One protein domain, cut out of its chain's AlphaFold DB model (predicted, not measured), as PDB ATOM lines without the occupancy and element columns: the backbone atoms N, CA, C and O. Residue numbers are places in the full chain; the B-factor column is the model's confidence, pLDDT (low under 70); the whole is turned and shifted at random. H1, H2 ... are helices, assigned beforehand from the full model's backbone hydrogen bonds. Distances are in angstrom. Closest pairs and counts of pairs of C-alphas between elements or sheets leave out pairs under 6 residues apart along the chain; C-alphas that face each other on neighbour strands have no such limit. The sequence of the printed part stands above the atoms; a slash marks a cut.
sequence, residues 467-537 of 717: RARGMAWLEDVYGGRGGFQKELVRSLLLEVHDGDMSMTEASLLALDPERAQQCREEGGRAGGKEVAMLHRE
ATOM      1  N   ARG A 467      57.964 -22.284 -36.152       69.06
ATOM      2  CA  ARG A 467      56.618 -21.750 -35.903       69.06
ATOM      3  C   ARG A 467      56.470 -20.316 -36.415       69.06
ATOM      4  O   ARG A 467      55.569 -20.061 -37.198       69.06
ATOM      5  N   ALA A 468      57.387 -19.413 -36.060       68.56
ATOM      6  CA  ALA A 468      57.345 -18.013 -36.494       68.56
ATOM      7  C   ALA A 468      57.394 -17.865 -38.027       68.56
ATOM      8  O   ALA A 468      56.628 -17.099 -38.598       68.56
ATOM      9  N   ARG A 469      58.235 -18.660 -38.708       67.31
ATOM     10  CA  ARG A 469      58.285 -18.693 -40.181       67.31
ATOM     11  C   ARG A 469      57.002 -19.223 -40.818       67.31
ATOM     12  O   ARG A 469      56.630 -18.759 -41.885       67.31
ATOM     13  N   GLY A 470      56.350 -20.197 -40.183       67.50
ATOM     14  CA  GLY A 470      55.064 -20.718 -40.643       67.50
ATOM     15  C   GLY A 470      53.937 -19.689 -40.534       67.50
ATOM     16  O   GLY A 470      53.139 -19.576 -41.458       67.50
ATOM     17  N   MET A 471      53.912 -18.920 -39.441       69.19
ATOM     18  CA  MET A 471      52.914 -17.867 -39.205       69.19
ATOM     19  C   MET A 471      53.038 -16.736 -40.233       69.19
ATOM     20  O   MET A 471      52.060 -16.430 -40.906       69.19
ATOM     21  N   ALA A 472      54.250 -16.199 -40.422       67.44
ATOM     22  CA  ALA A 472      54.506 -15.136 -41.397       67.44
ATOM     23  C   ALA A 472      54.128 -15.560 -42.828       67.44
ATOM     24  O   ALA A 472      53.556 -14.791 -43.588       67.44
ATOM     25  N   TRP A 473      54.378 -16.823 -43.184       70.94
ATOM     26  CA  TRP A 473      54.025 -17.341 -44.503       70.94
ATOM     27  C   TRP A 473      52.507 -17.454 -44.729       70.94
ATOM     28  O   TRP A 473      52.028 -17.142 -45.817       70.94
ATOM     29  N   LEU A 474      51.739 -17.897 -43.725       63.94
ATOM     30  CA  LEU A 474      50.275 -17.957 -43.828       63.94
ATOM     31  C   LEU A 474      49.662 -16.554 -43.959       63.94
ATOM     32  O   LEU A 474      48.705 -16.380 -44.715       63.94
ATOM     33  N   GLU A 475      50.232 -15.559 -43.276       67.81
ATOM     34  CA  GLU A 475      49.842 -14.154 -43.429       67.81
ATOM     35  C   GLU A 475      50.188 -13.603 -44.818       67.81
ATOM     36  O   GLU A 475      49.326 -12.992 -45.440       67.81
ATOM     37  N   ASP A 476      51.375 -13.887 -45.360       64.31
ATOM     38  CA  ASP A 476      51.766 -13.427 -46.703       64.31
ATOM     39  C   ASP A 476      50.901 -14.048 -47.814       64.31
ATOM     40  O   ASP A 476      50.470 -13.364 -48.742       64.31
ATOM     41  N   VAL A 477      50.622 -15.354 -47.735       60.28
ATOM     42  CA  VAL A 477      49.902 -16.069 -48.804       60.28
ATOM     43  C   VAL A 477      48.401 -15.783 -48.799       60.28
ATOM     44  O   VAL A 477      47.769 -15.779 -49.860       60.28
ATOM     45  N   TYR A 478      47.814 -15.534 -47.628       64.00
ATOM     46  CA  TYR A 478      46.363 -15.393 -47.502       64.00
ATOM     47  C   TYR A 478      45.892 -14.028 -46.992       64.00
ATOM     48  O   TYR A 478      44.715 -13.705 -47.149       64.00
ATOM     49  N   GLY A 479      46.779 -13.189 -46.453       57.84
ATOM     50  CA  GLY A 479      46.454 -11.848 -45.955       57.84
ATOM     51  C   GLY A 479      46.003 -10.871 -47.043       57.84
ATOM     52  O   GLY A 479      45.287  -9.916 -46.740       57.84
ATOM     53  N   GLY A 480      46.352 -11.148 -48.305       56.47
ATOM     54  CA  GLY A 480      45.889 -10.409 -49.484       56.47
ATOM     55  C   GLY A 480      44.544 -10.872 -50.065       56.47
ATOM     56  O   GLY A 480      44.074 -10.278 -51.035       56.47
ATOM     57  N   ARG A 481      43.911 -11.927 -49.527       56.78
ATOM     58  CA  ARG A 481      42.621 -12.439 -50.028       56.78
ATOM     59  C   ARG A 481      41.435 -11.828 -49.262       56.78
ATOM     60  O   ARG A 481      41.587 -11.325 -48.153       56.78
ATOM     61  N   GLY A 482      40.247 -11.829 -49.879       61.31
ATOM     62  CA  GLY A 482      39.037 -11.172 -49.355       61.31
ATOM     63  C   GLY A 482      38.651 -11.579 -47.921       61.31
ATOM     64  O   GLY A 482      39.052 -12.632 -47.427       61.31
ATOM     65  N   GLY A 483      37.837 -10.747 -47.256       66.19
ATOM     66  CA  GLY A 483      37.630 -10.761 -45.795       66.19
ATOM     67  C   GLY A 483      37.323 -12.119 -45.147       66.19
ATOM     68  O   GLY A 483      37.813 -12.388 -44.056       66.19
ATOM     69  N   PHE A 484      36.596 -13.013 -45.826       59.25
ATOM     70  CA  PHE A 484      36.281 -14.348 -45.300       59.25
ATOM     71  C   PHE A 484      37.516 -15.257 -45.154       59.25
ATOM     72  O   PHE A 484      37.650 -15.970 -44.163       59.25
ATOM     73  N   GLN A 485      38.452 -15.217 -46.110       71.56
ATOM     74  CA  GLN A 485      39.673 -16.030 -46.038       71.56
ATOM     75  C   GLN A 485      40.677 -15.466 -45.033       71.56
ATOM     76  O   GLN A 485      41.369 -16.234 -44.369       71.56
ATOM     77  N   LYS A 486      40.699 -14.141 -44.859       72.00
ATOM     78  CA  LYS A 486      41.516 -13.478 -43.840       72.00
ATOM     79  C   LYS A 486      41.087 -13.871 -42.422       72.00
ATOM     80  O   LYS A 486      41.943 -14.174 -41.595       72.00
ATOM     81  N   GLU A 487      39.780 -13.942 -42.165       75.12
ATOM     82  CA  GLU A 487      39.252 -14.345 -40.854       75.12
ATOM     83  C   GLU A 487      39.471 -15.839 -40.577       75.12
ATOM     84  O   GLU A 487      39.853 -16.216 -39.470       75.12
ATOM     85  N   LEU A 488      39.335 -16.691 -41.602       79.44
ATOM     86  CA  LEU A 488      39.660 -18.117 -41.504       79.44
ATOM     87  C   LEU A 488      41.139 -18.337 -41.160       79.44
ATOM     88  O   LEU A 488      41.454 -19.096 -40.246       79.44
ATOM     89  N   VAL A 489      42.053 -17.650 -41.850       79.06
ATOM     90  CA  VAL A 489      43.497 -17.748 -41.582       79.06
ATOM     91  C   VAL A 489      43.815 -17.234 -40.185       79.06
ATOM     92  O   VAL A 489      44.544 -17.893 -39.453       79.06
ATOM     93  N   ARG A 490      43.208 -16.122 -39.760       81.06
ATOM     94  CA  ARG A 490      43.370 -15.596 -38.402       81.06
ATOM     95  C   ARG A 490      42.903 -16.591 -37.335       81.06
ATOM     96  O   ARG A 490      43.613 -16.790 -36.353       81.06
ATOM     97  N   SER A 491      41.765 -17.253 -37.547       83.38
ATOM     98  CA  SER A 491      41.250 -18.294 -36.646       83.38
ATOM     99  C   SER A 491      42.191 -19.500 -36.571       83.38
ATOM    100  O   SER A 491      42.520 -19.958 -35.480       83.38
ATOM    101  N   LEU A 492      42.696 -19.975 -37.715       84.06
ATOM    102  CA  LEU A 492      43.649 -21.090 -37.764       84.06
ATOM    103  C   LEU A 492      44.987 -20.736 -37.097       84.06
ATOM    104  O   LEU A 492      45.579 -21.568 -36.412       84.06
ATOM    105  N   LEU A 493      45.460 -19.498 -37.260       82.25
ATOM    106  CA  LEU A 493      46.682 -19.004 -36.622       82.25
ATOM    107  C   LEU A 493      46.537 -18.898 -35.097       82.25
ATOM    108  O   LEU A 493      47.502 -19.179 -34.384       82.25
ATOM    109  N   LEU A 494      45.349 -18.545 -34.594       84.75
ATOM    110  CA  LEU A 494      45.048 -18.547 -33.159       84.75
ATOM    111  C   LEU A 494      45.062 -19.970 -32.586       84.75
ATOM    112  O   LEU A 494      45.767 -20.219 -31.614       84.75
ATOM    113  N   GLU A 495      44.413 -20.934 -33.245       85.38
ATOM    114  CA  GLU A 495      44.443 -22.343 -32.813       85.38
ATOM    115  C   GLU A 495      45.865 -22.932 -32.847       85.38
ATOM    116  O   GLU A 495      46.265 -23.709 -31.972       85.38
ATOM    117  N   VAL A 496      46.687 -22.522 -33.821       86.81
ATOM    118  CA  VAL A 496      48.112 -22.871 -33.832       86.81
ATOM    119  C   VAL A 496      48.853 -22.213 -32.682       86.81
ATOM    120  O   VAL A 496      49.725 -22.858 -32.096       86.81
ATOM    121  N   HIS A 497      48.576 -20.944 -32.376       85.12
ATOM    122  CA  HIS A 497      49.219 -20.186 -31.304       85.12
ATOM    123  C   HIS A 497      48.916 -20.775 -29.917       85.12
ATOM    124  O   HIS A 497      49.826 -20.893 -29.085       85.12
ATOM    125  N   ASP A 498      47.694 -21.244 -29.709       88.00
ATOM    126  CA  ASP A 498      47.258 -21.834 -28.442       88.00
ATOM    127  C   ASP A 498      47.752 -23.281 -28.274       88.00
ATOM    128  O   ASP A 498      47.806 -23.815 -27.167       88.00
ATOM    129  N   GLY A 499      48.274 -23.870 -29.356       88.31
ATOM    130  CA  GLY A 499      48.864 -25.209 -29.361       88.31
ATOM    131  C   GLY A 499      47.842 -26.322 -29.574       88.31
ATOM    132  O   GLY A 499      48.222 -27.495 -29.533       88.31
ATOM    133  N   ASP A 500      46.592 -25.954 -29.847       84.12
ATOM    134  CA  ASP A 500      45.490 -26.864 -30.156       84.12
ATOM    135  C   ASP A 500      45.605 -27.440 -31.571       84.12
ATOM    136  O   ASP A 500      45.099 -28.528 -31.848       84.12
ATOM    137  N   MET A 501      46.340 -26.756 -32.454       86.44
ATOM    138  CA  MET A 501      46.573 -27.187 -33.827       86.44
ATOM    139  C   MET A 501      48.056 -27.150 -34.209       86.44
ATOM    140  O   MET A 501      48.814 -26.246 -33.851       86.44
ATOM    141  N   SER A 502      48.504 -28.137 -34.987       87.44
ATOM    142  CA  SER A 502      49.845 -28.086 -35.583       87.44
ATOM    143  C   SER A 502      49.874 -27.194 -36.834       87.44
ATOM    144  O   SER A 502      48.913 -27.152 -37.592       87.44
ATOM    145  N   MET A 503      51.008 -26.543 -37.126       82.19
ATOM    146  CA  MET A 503      51.183 -25.754 -38.367       82.19
ATOM    147  C   MET A 503      50.854 -26.551 -39.640       82.19
ATOM    148  O   MET A 503      50.318 -26.005 -40.601       82.19
ATOM    149  N   THR A 504      51.184 -27.844 -39.652       83.06
ATOM    150  CA  THR A 504      50.904 -28.758 -40.769       83.06
ATOM    151  C   THR A 504      49.402 -28.934 -40.978       83.06
ATOM    152  O   THR A 504      48.930 -28.966 -42.106       83.06
ATOM    153  N   GLU A 505      48.653 -29.019 -39.887       80.19
ATOM    154  CA  GLU A 505      47.204 -29.184 -39.892       80.19
ATOM    155  C   GLU A 505      46.483 -27.881 -40.249       80.19
ATOM    156  O   GLU A 505      45.563 -27.914 -41.056       80.19
ATOM    157  N   ALA A 506      46.972 -26.731 -39.772       83.50
ATOM    158  CA  ALA A 506      46.474 -25.418 -40.191       83.50
ATOM    159  C   ALA A 506      46.704 -25.166 -41.686       83.50
ATOM    160  O   ALA A 506      45.818 -24.686 -42.387       83.50
ATOM    161  N   SER A 507      47.877 -25.558 -42.193       81.56
ATOM    162  CA  SER A 507      48.186 -25.477 -43.624       81.56
ATOM    163  C   SER A 507      47.286 -26.408 -44.439       81.56
ATOM    164  O   SER A 507      46.845 -26.035 -45.518       81.56
ATOM    165  N   LEU A 508      46.982 -27.605 -43.923       82.62
ATOM    166  CA  LEU A 508      46.073 -28.537 -44.583       82.62
ATOM    167  C   LEU A 508      44.633 -28.007 -44.596       82.62
ATOM    168  O   LEU A 508      44.017 -28.014 -45.651       82.62
ATOM    169  N   LEU A 509      44.131 -27.473 -43.477       84.50
ATOM    170  CA  LEU A 509      42.798 -26.859 -43.382       84.50
ATOM    171  C   LEU A 509      42.635 -25.650 -44.311       84.50
ATOM    172  O   LEU A 509      41.566 -25.465 -44.886       84.50
ATOM    173  N   ALA A 510      43.688 -24.848 -44.484       82.69
ATOM    174  CA  ALA A 510      43.676 -23.699 -45.389       82.69
ATOM    175  C   ALA A 510      43.701 -24.092 -46.881       82.69
ATOM    176  O   ALA A 510      43.271 -23.310 -47.730       82.69
ATOM    177  N   LEU A 511      44.228 -25.275 -47.215       81.81
ATOM    178  CA  LEU A 511      44.343 -25.763 -48.596       81.81
ATOM    179  C   LEU A 511      43.182 -26.675 -49.004       81.81
ATOM    180  O   LEU A 511      42.720 -26.592 -50.140       81.81
ATOM    181  N   ASP A 512      42.772 -27.567 -48.105       85.56
ATOM    182  CA  ASP A 512      41.807 -28.639 -48.339       85.56
ATOM    183  C   ASP A 512      41.145 -29.057 -47.003       85.56
ATOM    184  O   ASP A 512      41.622 -29.966 -46.308       85.56
ATOM    185  N   PRO A 513      40.064 -28.366 -46.594       83.25
ATOM    186  CA  PRO A 513      39.429 -28.592 -45.299       83.25
ATOM    187  C   PRO A 513      38.793 -29.983 -45.178       83.25
ATOM    188  O   PRO A 513      38.813 -30.562 -44.093       83.25
ATOM    189  N   GLU A 514      38.293 -30.553 -46.279       84.38
ATOM    190  CA  GLU A 514      37.709 -31.901 -46.298       84.38
ATOM    191  C   GLU A 514      38.779 -32.957 -46.015       84.38
ATOM    192  O   GLU A 514      38.594 -33.847 -45.183       84.38
ATOM    193  N   ARG A 515      39.953 -32.810 -46.634       79.38
ATOM    194  CA  ARG A 515      41.073 -33.728 -46.420       79.38
ATOM    195  C   ARG A 515      41.718 -33.573 -45.049       79.38
ATOM    196  O   ARG A 515      42.167 -34.560 -44.463       79.38
ATOM    197  N   ALA A 516      41.734 -32.359 -44.502       80.50
ATOM    198  CA  ALA A 516      42.141 -32.135 -43.120       80.50
ATOM    199  C   ALA A 516      41.199 -32.824 -42.126       80.50
ATOM    200  O   ALA A 516      41.656 -33.451 -41.166       80.50
ATOM    201  N   GLN A 517      39.893 -32.744 -42.378       80.56
ATOM    202  CA  GLN A 517      38.886 -33.408 -41.565       80.56
ATOM    203  C   GLN A 517      38.994 -34.934 -41.668       80.56
ATOM    204  O   GLN A 517      38.987 -35.608 -40.641       80.56
ATOM    205  N   GLN A 518      39.238 -35.471 -42.864       83.62
ATOM    206  CA  GLN A 518      39.509 -36.895 -43.055       83.62
ATOM    207  C   GLN A 518      40.753 -37.360 -42.274       83.62
ATOM    208  O   GLN A 518      40.707 -38.380 -41.591       83.62
ATOM    209  N   CYS A 519      41.847 -36.588 -42.285       79.31
ATOM    210  CA  CYS A 519      43.041 -36.912 -41.491       79.31
ATOM    211  C   CYS A 519      42.747 -36.945 -39.980       79.31
ATOM    212  O   CYS A 519      43.269 -37.809 -39.269       79.31
ATOM    213  N   ARG A 520      41.896 -36.029 -39.484       79.94
ATOM    214  CA  ARG A 520      41.437 -36.020 -38.083       79.94
ATOM    215  C   ARG A 520      40.611 -37.260 -37.752       79.94
ATOM    216  O   ARG A 520      40.852 -37.883 -36.719       79.94
ATOM    217  N   GLU A 521      39.673 -37.627 -38.619       81.62
ATOM    218  CA  GLU A 521      38.800 -38.795 -38.444       81.62
ATOM    219  C   GLU A 521      39.583 -40.115 -38.483       81.62
ATOM    220  O   GLU A 521      39.300 -41.034 -37.716       81.62
ATOM    221  N   GLU A 522      40.635 -40.186 -39.299       84.94
ATOM    222  CA  GLU A 522      41.537 -41.339 -39.384       84.94
ATOM    223  C   GLU A 522      42.549 -41.412 -38.218       84.94
ATOM    224  O   GLU A 522      43.341 -42.353 -38.130       84.94
ATOM    225  N   GLY A 523      42.545 -40.434 -37.300       82.31
ATOM    226  CA  GLY A 523      43.497 -40.348 -36.186       82.31
ATOM    227  C   GLY A 523      44.952 -40.150 -36.636       82.31
ATOM    228  O   GLY A 523      45.887 -40.371 -35.858       82.31
ATOM    229  N   GLY A 524      45.158 -39.760 -37.896       72.81
ATOM    230  CA  GLY A 524      46.458 -39.581 -38.521       72.81
ATOM    231  C   GLY A 524      46.942 -38.138 -38.409       72.81
ATOM    232  O   GLY A 524      46.221 -37.191 -38.707       72.81
ATOM    233  N   ARG A 525      48.210 -37.935 -38.030       69.56
ATOM    234  CA  ARG A 525      48.849 -36.630 -38.252       69.56
ATOM    235  C   ARG A 525      49.131 -36.488 -39.741       69.56
ATOM    236  O   ARG A 525      49.889 -37.295 -40.280       69.56
ATOM    237  N   ALA A 526      48.592 -35.442 -40.363       66.75
ATOM    238  CA  ALA A 526      48.943 -35.063 -41.725       66.75
ATOM    239  C   ALA A 526      50.471 -35.024 -41.879       66.75
ATOM    240  O   ALA A 526      51.183 -34.309 -41.163       66.75
ATOM    241  N   GLY A 527      51.003 -35.847 -42.779       80.88
ATOM    242  CA  GLY A 527      52.437 -35.899 -43.019       80.88
ATOM    243  C   GLY A 527      52.892 -34.630 -43.737       80.88
ATOM    244  O   GLY A 527      52.270 -34.211 -44.707       80.88
ATOM    245  N   GLY A 528      54.034 -34.051 -43.353       74.81
ATOM    246  CA  GLY A 528      54.576 -32.863 -44.037       74.81
ATOM    247  C   GLY A 528      54.805 -33.046 -45.550       74.81
ATOM    248  O   GLY A 528      54.869 -32.071 -46.291       74.81
ATOM    249  N   LYS A 529      54.880 -34.295 -46.036       71.94
ATOM    250  CA  LYS A 529      54.931 -34.618 -47.472       71.94
ATOM    251  C   LYS A 529      53.600 -34.388 -48.194       71.94
ATOM    252  O   LYS A 529      53.624 -34.007 -49.358       71.94
ATOM    253  N   GLU A 530      52.477 -34.628 -47.527       74.31
ATOM    254  CA  GLU A 530      51.137 -34.449 -48.091       74.31
ATOM    255  C   GLU A 530      50.798 -32.963 -48.204       74.31
ATOM    256  O   GLU A 530      50.435 -32.498 -49.278       74.31
ATOM    257  N   VAL A 531      51.091 -32.182 -47.162       69.50
ATOM    258  CA  VAL A 531      50.972 -30.715 -47.204       69.50
ATOM    259  C   VAL A 531      51.870 -30.111 -48.288       69.50
ATOM    260  O   VAL A 531      51.427 -29.278 -49.074       69.50
ATOM    261  N   ALA A 532      53.113 -30.586 -48.428       66.12
ATOM    262  CA  ALA A 532      53.993 -30.150 -49.513       66.12
ATOM    263  C   ALA A 532      53.470 -30.524 -50.916       66.12
ATOM    264  O   ALA A 532      53.738 -29.799 -51.877       66.12
ATOM    265  N   MET A 533      52.750 -31.643 -51.057       79.94
ATOM    266  CA  MET A 533      52.088 -32.020 -52.309       79.94
ATOM    267  C   MET A 533      50.934 -31.060 -52.614       79.94
ATOM    268  O   MET A 533      50.893 -30.504 -53.710       79.94
ATOM    269  N   LEU A 534      50.071 -30.797 -51.632       73.50
ATOM    270  CA  LEU A 534      48.918 -29.907 -51.779       73.50
ATOM    271  C   LEU A 534      49.331 -28.459 -52.054       73.50
ATOM    272  O   LEU A 534      48.722 -27.811 -52.895       73.50
ATOM    273  N   HIS A 535      50.430 -27.969 -51.470       67.19
ATOM    274  CA  HIS A 535      50.989 -26.663 -51.848       67.19
ATOM    275  C   HIS A 535      51.426 -26.613 -53.314       67.19
ATOM    276  O   HIS A 535      51.186 -25.622 -54.002       67.19
ATOM    277  N   ARG A 536      52.069 -27.676 -53.820       68.62
ATOM    278  CA  ARG A 536      52.454 -27.744 -55.240       68.62
ATOM    279  C   ARG A 536      51.231 -27.800 -56.144       68.62
ATOM    280  O   ARG A 536      51.264 -27.234 -57.232       68.62
ATOM    281  N   GLU A 537      50.177 -28.479 -55.709       74.81
ATOM    282  CA  GLU A 537      48.924 -28.574 -56.447       74.81
ATOM    283  C   GLU A 537      48.162 -27.243 -56.455       74.81
ATOM    284  O   GLU A 537      47.753 -26.795 -57.524       74.81
TER     285      GLU A 537
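AT A GLANCE: This is residues 467 to 537 of the 717 residues of the protein "Smr domain-containing protein" of Nannochloropsis salina CCMP1776 (UniProt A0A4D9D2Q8). A short helix, H3, forms the core; the hairpin of H1 and H2 packs on one side of it, and H4 and H5 pack on the other, apart from each other. The 71 printed residues, all helix by class, include five named helices, H1 to H5 in order. The whole is compact, with radius of gyration of the C-alphas 11.6 A and spans of 31 by 28 by 22 A.

HOW THE PARTS SIT: H1, residues 467 to 478, and H2, residues 483 to 498, form a hairpin, closest at C-alphas 478 and 486, 6.4 A. H3, residues 503 to 511, is the hub. It forms hairpins with H2, closest at C-alphas 492 and 506, 5.7 A, and with H4, residues 513 to 521, at a steep tilt of 45 degrees. H5, residues 528 to 537, touches H3, closest at C-alphas 508 and 531, 6.0 A. In these helices every O i to N i+4 pair is within hydrogen-bond range.

IN THESE COORDINATES: H1, 16.7 A long, begins at C-alpha 467 (56.618, -21.750, -35.903). H2 is 22.7 A long. H5 ends at C-alpha 537 (48.924, -28.574, -56.447).

THE WHOLE: The printed part has no cut and no long link. pLDDT is under 70 in 23 residues, among them 474 to 484.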